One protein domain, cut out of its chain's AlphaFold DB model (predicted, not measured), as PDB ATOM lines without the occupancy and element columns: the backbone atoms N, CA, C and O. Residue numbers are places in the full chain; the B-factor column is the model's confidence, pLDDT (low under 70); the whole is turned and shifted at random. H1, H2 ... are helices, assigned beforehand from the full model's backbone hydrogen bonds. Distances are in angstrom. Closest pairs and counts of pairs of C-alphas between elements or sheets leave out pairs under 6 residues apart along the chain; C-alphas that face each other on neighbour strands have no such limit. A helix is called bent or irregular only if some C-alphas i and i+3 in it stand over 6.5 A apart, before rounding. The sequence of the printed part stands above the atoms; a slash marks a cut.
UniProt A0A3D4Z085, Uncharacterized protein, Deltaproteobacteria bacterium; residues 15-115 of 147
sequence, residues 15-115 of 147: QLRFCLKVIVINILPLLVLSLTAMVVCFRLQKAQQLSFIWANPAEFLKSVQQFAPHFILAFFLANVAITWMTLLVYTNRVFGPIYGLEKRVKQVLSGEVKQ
ATOM      1  N   GLN A  15      49.216 -13.622  -8.822       76.50
ATOM      2  CA  GLN A  15      49.746 -12.958 -10.013       76.50
ATOM      3  C   GLN A  15      48.622 -12.633 -11.000       76.50
ATOM      4  O   GLN A  15      48.529 -11.506 -11.478       76.50
ATOM      5  N   LEU A  16      47.699 -13.573 -11.228       78.88
ATOM      6  CA  LEU A  16      46.534 -13.350 -12.083       78.88
ATOM      7  C   LEU A  16      45.614 -12.251 -11.527       78.88
ATOM      8  O   LEU A  16      45.196 -11.367 -12.272       78.88
ATOM      9  N   ARG A  17      45.328 -12.270 -10.217       80.81
ATOM     10  CA  ARG A  17      44.536 -11.227  -9.537       80.81
ATOM     11  C   ARG A  17      45.187  -9.853  -9.654       80.81
ATOM     12  O   ARG A  17      44.478  -8.874  -9.864       80.81
ATOM     13  N   PHE A  18      46.510  -9.774  -9.520       81.56
ATOM     14  CA  PHE A  18      47.245  -8.527  -9.709       81.56
ATOM     15  C   PHE A  18      47.133  -8.034 -11.153       81.56
ATOM     16  O   PHE A  18      46.729  -6.892 -11.364       81.56
ATOM     17  N   CYS A  19      47.387  -8.900 -12.139       82.81
ATOM     18  CA  CYS A  19      47.253  -8.540 -13.548       82.81
ATOM     19  C   CYS A  19      45.840  -8.039 -13.878       82.81
ATOM     20  O   CYS A  19      45.695  -7.001 -14.513       82.81
ATOM     21  N   LEU A  20      44.804  -8.724 -13.385       82.50
ATOM     22  CA  LEU A  20      43.408  -8.307 -13.542       82.50
ATOM     23  C   LEU A  20      43.142  -6.928 -12.935       82.50
ATOM     24  O   LEU A  20      42.546  -6.084 -13.598       82.50
ATOM     25  N   LYS A  21      43.609  -6.666 -11.708       84.50
ATOM     26  CA  LYS A  21      43.452  -5.350 -11.069       84.50
ATOM     27  C   LYS A  21      44.120  -4.244 -11.883       84.50
ATOM     28  O   LYS A  21      43.503  -3.208 -12.099       84.50
ATOM     29  N   VAL A  22      45.343  -4.474 -12.364       82.62
ATOM     30  CA  VAL A  22      46.077  -3.503 -13.191       82.62
ATOM     31  C   VAL A  22      45.343  -3.240 -14.504       82.62
ATOM     32  O   VAL A  22      45.188  -2.085 -14.887       82.62
ATOM     33  N   ILE A  23      44.833  -4.281 -15.166       82.62
ATOM     34  CA  ILE A  23      44.050  -4.135 -16.400       82.62
ATOM     35  C   ILE A  23      42.780  -3.315 -16.143       82.62
ATOM     36  O   ILE A  23      42.519  -2.361 -16.867       82.62
ATOM     37  N   VAL A  24      42.016  -3.631 -15.092       83.75
ATOM     38  CA  VAL A  24      40.777  -2.907 -14.761       83.75
ATOM     39  C   VAL A  24      41.058  -1.436 -14.450       83.75
ATOM     40  O   VAL A  24      40.372  -0.566 -14.983       83.75
ATOM     41  N   ILE A  25      42.090  -1.143 -13.653       82.50
ATOM     42  CA  ILE A  25      42.483   0.232 -13.304       82.50
ATOM     43  C   ILE A  25      42.909   1.038 -14.537       82.50
ATOM     44  O   ILE A  25      42.688   2.242 -14.559       82.50
ATOM     45  N   ASN A  26      43.484   0.405 -15.565       79.81
ATOM     46  CA  ASN A  26      43.894   1.101 -16.789       79.81
ATOM     47  C   ASN A  26      42.767   1.217 -17.829       79.81
ATOM     48  O   ASN A  26      42.683   2.221 -18.532       79.81
ATOM     49  N   ILE A  27      41.871   0.229 -17.926       81.12
ATOM     50  CA  ILE A  27      40.748   0.260 -18.879       81.12
ATOM     51  C   ILE A  27      39.639   1.210 -18.407       81.12
ATOM     52  O   ILE A  27      39.028   1.887 -19.232       81.12
ATOM     53  N   LEU A  28      39.376   1.293 -17.100       81.94
ATOM     54  CA  LEU A  28      38.276   2.100 -16.566       81.94
ATOM     55  C   LEU A  28      38.393   3.602 -16.930       81.94
ATOM     56  O   LEU A  28      37.416   4.146 -17.447       81.94
ATOM     57  N   PRO A  29      39.549   4.279 -16.761       79.81
ATOM     58  CA  PRO A  29      39.712   5.682 -17.144       79.81
ATOM     59  C   PRO A  29      39.563   5.903 -18.650       79.81
ATOM     60  O   PRO A  29      38.977   6.897 -19.067       79.81
ATOM     61  N   LEU A  30      40.043   4.959 -19.466       80.62
ATOM     62  CA  LEU A  30      39.886   4.993 -20.922       80.62
ATOM     63  C   LEU A  30      38.415   4.949 -21.332       80.62
ATOM     64  O   LEU A  30      37.978   5.712 -22.193       80.62
ATOM     65  N   LEU A  31      37.643   4.082 -20.682       82.94
ATOM     66  CA  LEU A  31      36.217   3.936 -20.932       82.94
ATOM     67  C   LEU A  31      35.478   5.230 -20.549       82.94
ATOM     68  O   LEU A  31      34.719   5.762 -21.357       82.94
ATOM     69  N   VAL A  32      35.791   5.818 -19.391       85.06
ATOM     70  CA  VAL A  32      35.249   7.124 -18.966       85.06
ATOM     71  C   VAL A  32      35.621   8.243 -19.947       85.06
ATOM     72  O   VAL A  32      34.754   9.029 -20.337       85.06
ATOM     73  N   LEU A  33      36.875   8.304 -20.399       83.44
ATOM     74  CA  LEU A  33      37.334   9.309 -21.362       83.44
ATOM     75  C   LEU A  33      36.613   9.166 -22.713       83.44
ATOM     76  O   LEU A  33      36.171  10.153 -23.293       83.44
ATOM     77  N   SER A  34      36.431   7.934 -23.195       80.31
ATOM     78  CA  SER A  34      35.711   7.676 -24.448       80.31
ATOM     79  C   SER A  34      34.224   8.038 -24.362       80.31
ATOM     80  O   SER A  34      33.687   8.645 -25.287       80.31
ATOM     81  N   LEU A  35      33.564   7.733 -23.238       82.38
ATOM     82  CA  LEU A  35      32.153   8.056 -23.023       82.38
ATOM     83  C   LEU A  35      31.945   9.565 -22.913       82.38
ATOM     84  O   LEU A  35      31.037  10.111 -23.534       82.38
ATOM     85  N   THR A  36      32.807  10.254 -22.164       77.81
ATOM     86  CA  THR A  36      32.755  11.717 -22.045       77.81
ATOM     87  C   THR A  36      33.019  12.393 -23.389       77.81
ATOM     88  O   THR A  36      32.252  13.274 -23.772       77.81
ATOM     89  N   ALA A  37      34.004  11.927 -24.163       80.94
ATOM     90  CA  ALA A  37      34.253  12.420 -25.517       80.94
ATOM     91  C   ALA A  37      33.055  12.190 -26.457       80.94
ATOM     92  O   ALA A  37      32.670  13.100 -27.192       80.94
ATOM     93  N   MET A  38      32.417  11.014 -26.397       80.44
ATOM     94  CA  MET A  38      31.213  10.707 -27.178       80.44
ATOM     95  C   MET A  38      30.045  11.631 -26.806       80.44
ATOM     96  O   MET A  38      29.398  12.188 -27.694       80.44
ATOM     97  N   VAL A  39      29.794  11.845 -25.508       81.00
ATOM     98  CA  VAL A  39      28.743  12.759 -25.026       81.00
ATOM     99  C   VAL A  39      29.009  14.188 -25.496       81.00
ATOM    100  O   VAL A  39      28.086  14.842 -25.981       81.00
ATOM    101  N   VAL A  40      30.252  14.669 -25.398       79.31
ATOM    102  CA  VAL A  40      30.639  16.005 -25.873       79.31
ATOM    103  C   VAL A  40      30.407  16.130 -27.378       79.31
ATOM    104  O   VAL A  40      29.724  17.061 -27.801       79.31
ATOM    105  N   CYS A  41      30.873  15.170 -28.181       75.25
ATOM    106  CA  CYS A  41      30.659  15.176 -29.632       75.25
ATOM    107  C   CYS A  41      29.165  15.190 -29.993       75.25
ATOM    108  O   CYS A  41      28.744  15.955 -30.860       75.25
ATOM    109  N   PHE A  42      28.345  14.400 -29.296       76.50
ATOM    110  CA  PHE A  42      26.901  14.351 -29.527       76.50
ATOM    111  C   PHE A  42      26.190  15.658 -29.141       76.50
ATOM    112  O   PHE A  42      25.319  16.141 -29.867       76.50
ATOM    113  N   ARG A  43      26.561  16.260 -28.002       72.44
ATOM    114  CA  ARG A  43      26.015  17.551 -27.549       72.44
ATOM    115  C   ARG A  43      26.381  18.675 -28.509       72.44
ATOM    116  O   ARG A  43      25.515  19.479 -28.837       72.44
ATOM    117  N   LEU A  44      27.623  18.690 -28.985       71.38
ATOM    118  CA  LEU A  44      28.104  19.644 -29.976       71.38
ATOM    119  C   LEU A  44      27.366  19.506 -31.317       71.38
ATOM    120  O   LEU A  44      26.923  20.507 -31.874       71.38
ATOM    121  N   GLN A  45      27.140  18.277 -31.790       70.88
ATOM    122  CA  GLN A  45      26.351  18.026 -33.001       70.88
ATOM    123  C   GLN A  45      24.897  18.506 -32.857       70.88
ATOM    124  O   GLN A  45      24.348  19.100 -33.785       70.88
ATOM    125  N   LYS A  46      24.264  18.294 -31.695       68.44
ATOM    126  CA  LYS A  46      22.919  18.831 -31.420       68.44
ATOM    127  C   LYS A  46      22.900  20.355 -31.321       68.44
ATOM    128  O   LYS A  46      21.973  20.969 -31.838       68.44
ATOM    129  N   ALA A  47      23.898  20.963 -30.678       65.44
ATOM    130  CA  ALA A  47      24.014  22.417 -30.594       65.44
ATOM    131  C   ALA A  47      24.110  23.043 -31.995       65.44
ATOM    132  O   ALA A  47      23.392  23.996 -32.271       65.44
ATOM    133  N   GLN A  48      24.872  22.431 -32.910       65.25
ATOM    134  CA  GLN A  48      24.960  22.856 -34.313       65.25
ATOM    135  C   GLN A  48      23.597  22.880 -35.023       65.25
ATOM    136  O   GLN A  48      23.343  23.771 -35.826       65.25
ATOM    137  N   GLN A  49      22.714  21.918 -34.739       64.31
ATOM    138  CA  GLN A  49      21.367  21.914 -35.318       64.31
ATOM    139  C   GLN A  49      20.461  23.012 -34.742       64.31
ATOM    140  O   GLN A  49      19.508  23.406 -35.407       64.31
ATOM    141  N   LEU A  50      20.742  23.502 -33.528       61.88
ATOM    142  CA  LEU A  50      19.935  24.523 -32.855       61.88
ATOM    143  C   LEU A  50      20.439  25.961 -33.061       61.88
ATOM    144  O   LEU A  50      19.634  26.887 -32.995       61.88
ATOM    145  N   SER A  51      21.737  26.181 -33.284       57.06
ATOM    146  CA  SER A  51      22.331  27.524 -33.369       57.06
ATOM    147  C   SER A  51      22.757  27.884 -34.799       57.06
ATOM    148  O   SER A  51      23.784  27.408 -35.277       57.06
ATOM    149  N   PHE A  52      22.000  28.769 -35.462       54.72
ATOM    150  CA  PHE A  52      22.304  29.303 -36.805       54.72
ATOM    151  C   PHE A  52      23.138  30.603 -36.786       54.72
ATOM    152  O   PHE A  52      23.182  31.338 -37.766       54.72
ATOM    153  N   ILE A  53      23.757  30.972 -35.665       52.19
ATOM    154  CA  ILE A  53      24.323  32.316 -35.492       52.19
ATOM    155  C   ILE A  53      25.677  32.170 -34.794       52.19
ATOM    156  O   ILE A  53      25.771  31.410 -33.835       52.19
ATOM    157  N   TRP A  54      26.685  32.898 -35.285       49.03
ATOM    158  CA  TRP A  54      28.092  32.984 -34.841       49.03
ATOM    159  C   TRP A  54      29.095  32.047 -35.550       49.03
ATOM    160  O   TRP A  54      29.199  30.871 -35.236       49.03
ATOM    161  N   ALA A  55      29.835  32.641 -36.502       55.97
ATOM    162  CA  ALA A  55      31.147  32.275 -37.068       55.97
ATOM    163  C   ALA A  55      31.494  30.777 -37.234       55.97
ATOM    164  O   ALA A  55      31.977  30.150 -36.298       55.97
ATOM    165  N   ASN A  56      31.308  30.237 -38.451       66.75
ATOM    166  CA  ASN A  56      31.787  28.926 -38.945       66.75
ATOM    167  C   ASN A  56      31.997  27.799 -37.896       66.75
ATOM    168  O   ASN A  56      33.003  27.083 -37.943       66.75
ATOM    169  N   PRO A  57      31.033  27.532 -36.993       65.31
ATOM    170  CA  PRO A  57      31.178  26.482 -35.988       65.31
ATOM    171  C   PRO A  57      31.241  25.098 -36.655       65.31
ATOM    172  O   PRO A  57      31.805  24.159 -36.102       65.31
ATOM    173  N   ALA A  58      30.735  24.986 -37.887       66.19
ATOM    174  CA  ALA A  58      30.793  23.787 -38.713       66.19
ATOM    175  C   ALA A  58      32.226  23.329 -39.040       66.19
ATOM    176  O   ALA A  58      32.477  22.124 -39.070       66.19
ATOM    177  N   GLU A  59      33.172  24.247 -39.266       67.69
ATOM    178  CA  GLU A  59      34.558  23.881 -39.599       67.69
ATOM    179  C   GLU A  59      35.325  23.400 -38.366       67.69
ATOM    180  O   GLU A  59      36.015  22.379 -38.419       67.69
ATOM    181  N   PHE A  60      35.127  24.068 -37.226       68.88
ATOM    182  CA  PHE A  60      35.672  23.625 -35.945       68.88
ATOM    183  C   PHE A  60      35.132  22.242 -35.554       68.88
ATOM    184  O   PHE A  60      35.897  21.359 -35.173       68.88
ATOM    185  N   LEU A  61      33.826  22.006 -35.715       70.62
ATOM    186  CA  LEU A  61      33.208  20.715 -35.405       70.62
ATOM    187  C   LEU A  61      33.674  19.592 -36.328       70.62
ATOM    188  O   LEU A  61      33.935  18.490 -35.844       70.62
ATOM    189  N   LYS A  62      33.843  19.866 -37.626       72.88
ATOM    190  CA  LYS A  62      34.453  18.910 -38.561       72.88
ATOM    191  C   LYS A  62      35.872  18.548 -38.136       72.88
ATOM    192  O   LYS A  62      36.208  17.368 -38.119       72.88
ATOM    193  N   SER A  63      36.670  19.543 -37.749       70.31
ATOM    194  CA  SER A  63      38.033  19.335 -37.253       70.31
ATOM    195  C   SER A  63      38.048  18.457 -35.997       70.31
ATOM    196  O   SER A  63      38.757  17.453 -35.952       70.31
ATOM    197  N   VAL A  64      37.185  18.741 -35.015       73.62
ATOM    198  CA  VAL A  64      37.068  17.927 -33.793       73.62
ATOM    199  C   VAL A  64      36.576  16.511 -34.102       73.62
ATOM    200  O   VAL A  64      37.154  15.558 -33.591       73.62
ATOM    201  N   GLN A  65      35.568  16.330 -34.959       73.50
ATOM    202  CA  GLN A  65      35.075  15.000 -35.342       73.50
ATOM    203  C   GLN A  65      36.114  14.171 -36.102       73.50
ATOM    204  O   GLN A  65      36.150  12.953 -35.946       73.50
ATOM    205  N   GLN A  66      36.961  14.808 -36.911       76.81
ATOM    206  CA  GLN A  66      38.038  14.127 -37.627       76.81
ATOM    207  C   GLN A  66      39.221  13.817 -36.704       76.81
ATOM    208  O   GLN A  66      39.803  12.737 -36.798       76.81
ATOM    209  N   PHE A  67      39.563  14.715 -35.778       74.94
ATOM    210  CA  PHE A  67      40.722  14.565 -34.898       74.94
ATOM    211  C   PHE A  67      40.454  13.676 -33.675       74.94
ATOM    212  O   PHE A  67      41.293  12.848 -33.318       74.94
ATOM    213  N   ALA A  68      39.279  13.795 -33.051       78.00
ATOM    214  CA  ALA A  68      38.909  13.065 -31.837       78.00
ATOM    215  C   ALA A  68      39.104  11.538 -31.925       78.00
ATOM    216  O   ALA A  68      39.723  10.993 -31.011       78.00
ATOM    217  N   PRO A  69      38.656  10.815 -32.975       79.44
ATOM    218  CA  PRO A  69      38.841   9.364 -33.033       79.44
ATOM    219  C   PRO A  69      40.321   8.973 -33.123       79.44
ATOM    220  O   PRO A  69      40.739   8.023 -32.465       79.44
ATOM    221  N   HIS A  70      41.127   9.733 -33.870       80.19
ATOM    222  CA  HIS A  70      42.567   9.499 -33.986       80.19
ATOM    223  C   HIS A  70      43.282   9.758 -32.657       80.19
ATOM    224  O   HIS A  70      44.115   8.956 -32.240       80.19
ATOM    225  N   PHE A  71      42.916  10.836 -31.958       80.00
ATOM    226  CA  PHE A  71      43.454  11.151 -30.639       80.00
ATOM    227  C   PHE A  71      43.090  10.084 -29.599       80.00
ATOM    228  O   PHE A  71      43.963   9.608 -28.874       80.00
ATOM    229  N   ILE A  72      41.824   9.655 -29.559       81.88
ATOM    230  CA  ILE A  72      41.350   8.599 -28.652       81.88
ATOM    231  C   ILE A  72      42.085   7.286 -28.932       81.88
ATOM    232  O   ILE A  72      42.534   6.625 -27.995       81.88
ATOM    233  N   LEU A  73      42.255   6.918 -30.205       82.50
ATOM    234  CA  LEU A  73      42.979   5.711 -30.593       82.50
ATOM    235  C   LEU A  73      44.463   5.782 -30.205       82.50
ATOM    236  O   LEU A  73      44.986   4.833 -29.621       82.50
ATOM    237  N   ALA A  74      45.135   6.901 -30.480       81.25
ATOM    238  CA  ALA A  74      46.534   7.101 -30.107       81.25
ATOM    239  C   ALA A  74      46.724   7.034 -28.583       81.25
ATOM    240  O   ALA A  74      47.630   6.356 -28.094       81.25
ATOM    241  N   PHE A  75      45.829   7.671 -27.827       82.19
ATOM    242  CA  PHE A  75      45.831   7.626 -26.369       82.19
ATOM    243  C   PHE A  75      45.571   6.212 -25.833       82.19
ATOM    244  O   PHE A  75      46.246   5.772 -24.899       82.19
ATOM    245  N   PHE A  76      44.642   5.467 -26.439       82.75
ATOM    246  CA  PHE A  76      44.384   4.065 -26.105       82.75
ATOM    247  C   PHE A  76      45.626   3.197 -26.318       82.75
ATOM    248  O   PHE A  76      46.047   2.495 -25.398       82.75
ATOM    249  N   LEU A  77      46.262   3.285 -27.489       85.38
ATOM    250  CA  LEU A  77      47.463   2.508 -27.802       85.38
ATOM    251  C   LEU A  77      48.628   2.850 -26.865       85.38
ATOM    252  O   LEU A  77      49.299   1.941 -26.372       85.38
ATOM    253  N   ALA A  78      48.835   4.134 -26.561       84.06
ATOM    254  CA  ALA A  78      49.855   4.568 -25.609       84.06
ATOM    255  C   ALA A  78      49.619   3.978 -24.207       84.06
ATOM    256  O   ALA A  78      50.543   3.445 -23.592       84.06
ATOM    257  N   ASN A  79      48.373   3.994 -23.721       82.88
ATOM    258  CA  ASN A  79      48.022   3.404 -22.427       82.88
ATOM    259  C   ASN A  79      48.215   1.886 -22.402       82.88
ATOM    260  O   ASN A  79      48.748   1.355 -21.426       82.88
ATOM    261  N   VAL A  80      47.831   1.178 -23.468       84.56
ATOM    262  CA  VAL A  80      48.068  -0.268 -23.587       84.56
ATOM    263  C   VAL A  80      49.567  -0.569 -23.537       84.56
ATOM    264  O   VAL A  80      49.980  -1.462 -22.797       84.56
ATOM    265  N   ALA A  81      50.392   0.202 -24.251       85.69
ATOM    266  CA  ALA A  81      51.843   0.038 -24.244       85.69
ATOM    267  C   ALA A  81      52.446   0.259 -22.845       85.69
ATOM    268  O   ALA A  81      53.219  -0.573 -22.366       85.69
ATOM    269  N   ILE A  82      52.049   1.332 -22.152       84.75
ATOM    270  CA  ILE A  82      52.503   1.631 -20.783       84.75
ATOM    271  C   ILE A  82      52.058   0.532 -19.812       84.75
ATOM    272  O   ILE A  82      52.860   0.039 -19.015       84.75
ATOM    273  N   THR A  83      50.801   0.094 -19.903       84.69
ATOM    274  CA  THR A  83      50.249  -0.982 -19.067       84.69
ATOM    275  C   THR A  83      51.025  -2.280 -19.271       84.69
ATOM    276  O   THR A  83      51.416  -2.930 -18.301       84.69
ATOM    277  N   TRP A  84      51.304  -2.637 -20.527       84.19
ATOM    278  CA  TRP A  84      52.070  -3.829 -20.878       84.19
ATOM    279  C   TRP A  84      53.500  -3.776 -20.335       84.19
ATOM    280  O   TRP A  84      53.955  -4.731 -19.701       84.19
ATOM    281  N   MET A  85      54.194  -2.646 -20.511       85.19
ATOM    282  CA  MET A  85      55.529  -2.449 -19.940       85.19
ATOM    283  C   MET A  85      55.509  -2.574 -18.414       85.19
ATOM    284  O   MET A  85      56.346  -3.272 -17.843       85.19
ATOM    285  N   THR A  86      54.522  -1.970 -17.755       83.25
ATOM    286  CA  THR A  86      54.381  -2.022 -16.294       83.25
ATOM    287  C   THR A  86      54.151  -3.455 -15.812       83.25
ATOM    288  O   THR A  86      54.818  -3.913 -14.887       83.25
ATOM    289  N   LEU A  87      53.267  -4.203 -16.480       84.56
ATOM    290  CA  LEU A  87      53.002  -5.617 -16.203       84.56
ATOM    291  C   LEU A  87      54.247  -6.491 -16.348       84.56
ATOM    292  O   LEU A  87      54.506  -7.327 -15.479       84.56
ATOM    293  N   LEU A  88      55.017  -6.303 -17.423       81.94
ATOM    294  CA  LEU A  88      56.258  -7.041 -17.654       81.94
ATOM    295  C   LEU A  88      57.298  -6.737 -16.577       81.94
ATOM    296  O   LEU A  88      57.887  -7.660 -16.012       81.94
ATOM    297  N   VAL A  89      57.507  -5.456 -16.268       81.62
ATOM    298  CA  VAL A  89      58.467  -5.026 -15.247       81.62
ATOM    299  C   VAL A  89      58.071  -5.582 -13.881       81.62
ATOM    300  O   VAL A  89      58.897  -6.210 -13.222       81.62
ATOM    301  N   TYR A  90      56.808  -5.433 -13.483       80.75
ATOM    302  CA  TYR A  90      56.331  -5.879 -12.176       80.75
ATOM    303  C   TYR A  90      56.340  -7.407 -12.053       80.75
ATOM    304  O   TYR A  90      56.794  -7.957 -11.052       80.75
ATOM    305  N   THR A  91      55.917  -8.123 -13.096       80.94
ATOM    306  CA  THR A  91      55.981  -9.592 -13.127       80.94
ATOM    307  C   THR A  91      57.412 -10.090 -12.934       80.94
ATOM    308  O   THR A  91      57.654 -10.976 -12.112       80.94
ATOM    309  N   ASN A  92      58.368  -9.493 -13.647       78.31
ATOM    310  CA  ASN A  92      59.763  -9.912 -13.583       78.31
ATOM    311  C   ASN A  92      60.428  -9.537 -12.251       78.31
ATOM    312  O   ASN A  92      61.114 -10.378 -11.676       78.31
ATOM    313  N   ARG A  93      60.206  -8.313 -11.753       79.69
ATOM    314  CA  ARG A  93      60.880  -7.772 -10.557       79.69
ATOM    315  C   ARG A  93      60.237  -8.160  -9.227       79.69
ATOM    316  O   ARG A  93      60.897  -8.057  -8.196       79.69
ATOM    317  N   VAL A  94      58.970  -8.582  -9.230       78.69
ATOM    318  CA  VAL A  94      58.210  -8.902  -8.008       78.69
ATOM    319  C   VAL A  94      57.869 -10.385  -7.946       78.69
ATOM    320  O   VAL A  94      58.308 -11.091  -7.041       78.69
ATOM    321  N   PHE A  95      57.125 -10.903  -8.923       77.88
ATOM    322  CA  PHE A  95      56.664 -12.294  -8.876       77.88
ATOM    323  C   PHE A  95      57.789 -13.302  -9.143       77.88
ATOM    324  O   PHE A  95      57.811 -14.363  -8.520       77.88
ATOM    325  N   GLY A  96      58.760 -12.959  -9.994       75.00
ATOM    326  CA  GLY A  96      59.973 -13.755 -10.213       75.00
ATOM    327  C   GLY A  96      60.738 -14.084  -8.918       75.00
ATOM    328  O   GLY A  96      60.902 -15.269  -8.598       75.00
ATOM    329  N   PRO A  97      61.192 -13.076  -8.149       75.81
ATOM    330  CA  PRO A  97      61.894 -13.304  -6.888       75.81
ATOM    331  C   PRO A  97      61.027 -13.985  -5.821       75.81
ATOM    332  O   PRO A  97      61.526 -14.883  -5.141       75.81
ATOM    333  N   ILE A  98      59.732 -13.651  -5.713       82.00
ATOM    334  CA  ILE A  98      58.804 -14.322  -4.777       82.00
ATOM    335  C   ILE A  98      58.715 -15.822  -5.073       82.00
ATOM    336  O   ILE A  98      58.868 -16.638  -4.166       82.00
ATOM    337  N   TYR A  99      58.533 -16.204  -6.337       78.00
ATOM    338  CA  TYR A  99      58.421 -17.612  -6.717       78.00
ATOM    339  C   TYR A  99      59.729 -18.378  -6.463       78.00
ATOM    340  O   TYR A  99      59.733 -19.530  -6.020       78.00
ATOM    341  N   GLY A 100      60.870 -17.725  -6.710       77.44
ATOM    342  CA  GLY A 100      62.189 -18.268  -6.386       77.44
ATOM    343  C   GLY A 100      62.394 -18.477  -4.883       77.44
ATOM    344  O   GLY A 100      62.975 -19.488  -4.483       77.44
ATOM    345  N   LEU A 101      61.897 -17.548  -4.062       79.94
ATOM    346  CA  LEU A 101      61.914 -17.643  -2.605       79.94
ATOM    347  C   LEU A 101      61.031 -18.789  -2.109       79.94
ATOM    348  O   LEU A 101      61.520 -19.663  -1.397       79.94
ATOM    349  N   GLU A 102      59.770 -18.827  -2.536       82.00
ATOM    350  CA  GLU A 102      58.801 -19.846  -2.129       82.00
ATOM    351  C   GLU A 102      59.310 -21.259  -2.434       82.00
ATOM    352  O   GLU A 102      59.261 -22.144  -1.577       82.00
ATOM    353  N   LYS A 103      59.877 -21.465  -3.630       79.56
ATOM    354  CA  LYS A 103      60.454 -22.756  -4.013       79.56
ATOM    355  C   LYS A 103      61.585 -23.181  -3.073       79.56
ATOM    356  O   LYS A 103      61.619 -24.333  -2.657       79.56
ATOM    357  N   ARG A 104      62.503 -22.271  -2.733       76.25
ATOM    358  CA  ARG A 104      63.645 -22.571  -1.849       76.25
ATOM    359  C   ARG A 104      63.204 -22.835  -0.412       76.25
ATOM    360  O   ARG A 104      63.731 -23.740   0.224       76.25
ATOM    361  N   VAL A 105      62.222 -22.084   0.084       79.31
ATOM    362  CA  VAL A 105      61.641 -22.309   1.415       79.31
ATOM    363  C   VAL A 105      60.960 -23.677   1.476       79.31
ATOM    364  O   VAL A 105      61.206 -24.431   2.412       79.31
ATOM    365  N   LYS A 106      60.184 -24.046   0.448       80.56
ATOM    366  CA  LYS A 106      59.570 -25.381   0.349       80.56
ATOM    367  C   LYS A 106      60.602 -26.509   0.380       80.56
ATOM    368  O   LYS A 106      60.359 -27.495   1.058       80.56
ATOM    369  N   GLN A 107      61.748 -26.344  -0.285       77.81
ATOM    370  CA  GLN A 107      62.836 -27.337  -0.284       77.81
ATOM    371  C   GLN A 107      63.500 -27.524   1.086       77.81
ATOM    372  O   GLN A 107      63.963 -28.617   1.404       77.81
ATOM    373  N   VAL A 108      63.560 -26.475   1.908       78.12
ATOM    374  CA  VAL A 108      64.063 -26.611   3.282       78.12
ATOM    375  C   VAL A 108      63.012 -27.220   4.199       78.12
ATOM    376  O   VAL A 108      63.339 -28.096   4.993       78.12
ATOM    377  N   LEU A 109      61.748 -26.816   4.065       77.81
ATOM    378  CA  LEU A 109      60.651 -27.394   4.847       77.81
ATOM    379  C   LEU A 109      60.433 -28.882   4.543       77.81
ATOM    380  O   LEU A 109      60.070 -29.632   5.442       77.81
ATOM    381  N   SER A 110      60.671 -29.321   3.305       81.06
ATOM    382  CA  SER A 110      60.598 -30.736   2.927       81.06
ATOM    383  C   SER A 110      61.819 -31.554   3.356       81.06
ATOM    384  O   SER A 110      61.845 -32.760   3.128       81.06
ATOM    385  N   GLY A 111      62.841 -30.925   3.947       73.12
ATOM    386  CA  GLY A 111      64.078 -31.594   4.348       73.12
ATOM    387  C   GLY A 111      64.991 -32.003   3.184       73.12
ATOM    388  O   GLY A 111      66.032 -32.608   3.433       73.12
ATOM    389  N   GLU A 112      64.660 -31.648   1.932       70.50
ATOM    390  CA  GLU A 112      65.517 -31.906   0.760       70.50
ATOM    391  C   GLU A 112      66.877 -31.202   0.882       70.50
ATOM    392  O   GLU A 112      67.876 -31.663   0.331       70.50
ATOM    393  N   VAL A 113      66.928 -30.083   1.609       66.56
ATOM    394  CA  VAL A 113      68.157 -29.325   1.852       66.56
ATOM    395  C   VAL A 113      68.252 -28.964   3.336       66.56
ATOM    396  O   VAL A 113      67.364 -28.312   3.877       66.56
ATOM    397  N   LYS A 114      69.354 -29.353   3.996       60.88
ATOM    398  CA  LYS A 114      69.583 -29.119   5.439       60.88
ATOM    399  C   LYS A 114      69.755 -27.640   5.822       60.88
ATOM    400  O   LYS A 114      69.602 -27.297   6.987       60.88
ATOM    401  N   GLN A 115      70.101 -26.772   4.870       60.53
ATOM    402  CA  GLN A 115      70.309 -25.337   5.090       60.53
ATOM    403  C   GLN A 115      69.796 -24.539   3.888       60.53
ATOM    404  O   GLN A 115      69.929 -24.981   2.747       60.53
TER     405      GLN A 115
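This is residues 15 to 115 of the 147 residues of an uncharacterized protein of Deltaproteobacteria bacterium (UniProt A0A3D4Z085). The model is a long, thin helical hairpin: H1 runs one way and the longer, bent H2 folds back beside it, sticking out at residues 96 to 103. The turn, residues 49 to 56, stands free at the other end. The 101 printed residues hold two named helices, H1 then H2, and are all helix in class. The whole is an extended rod, radius of gyration of the C-alphas 24.8 A, spanning 87 by 17 by 12 A.

H1, residues 15 to 50, is neither bent nor irregular, but only just: C-alphas 26 and 29 are 6.2 A apart. H2, residues 57 to 109, was assigned as one helix by its hydrogen bonds but is bent, with C-alphas 66 and 69 6.7 A apart; its arms are H2a, residues 57 to 66, and H2b, residues 69 to 109, at a shallow tilt of 34 degrees, only just short of steep. H1 and H2a form a hairpin: they touch, H1 with residues 41 to 48 alone, closest at the C-alphas of Cys 41 and Gln 65, 7.2 A, and run opposite ways at a shallow tilt of 24 degrees. H1 and H2b touch, closest at the C-alphas of Leu 30 and Phe 76, 6.9 A, opposite ways at 12 degrees, a shallow tilt. Every O i to N i+4 pair is within hydrogen-bond range in H2a, 30 of 32 in H1 and 35 of 37 in H2b.

H1 begins at C-alpha 15 (49.746, -12.958, -10.013) and is 53.1 A long; H2a is 14.2 A; H2b is 57.1 A and ends at C-alpha 109 (60.651, -27.394, 4.847).

The farthest C-alphas, Ile 53 and Lys 114, are 86.6 A apart. The printed part has no cut, and the link from H1 to H2 is short. The pLDDT is under 70 at residues 46 to 60 and 113 to 115.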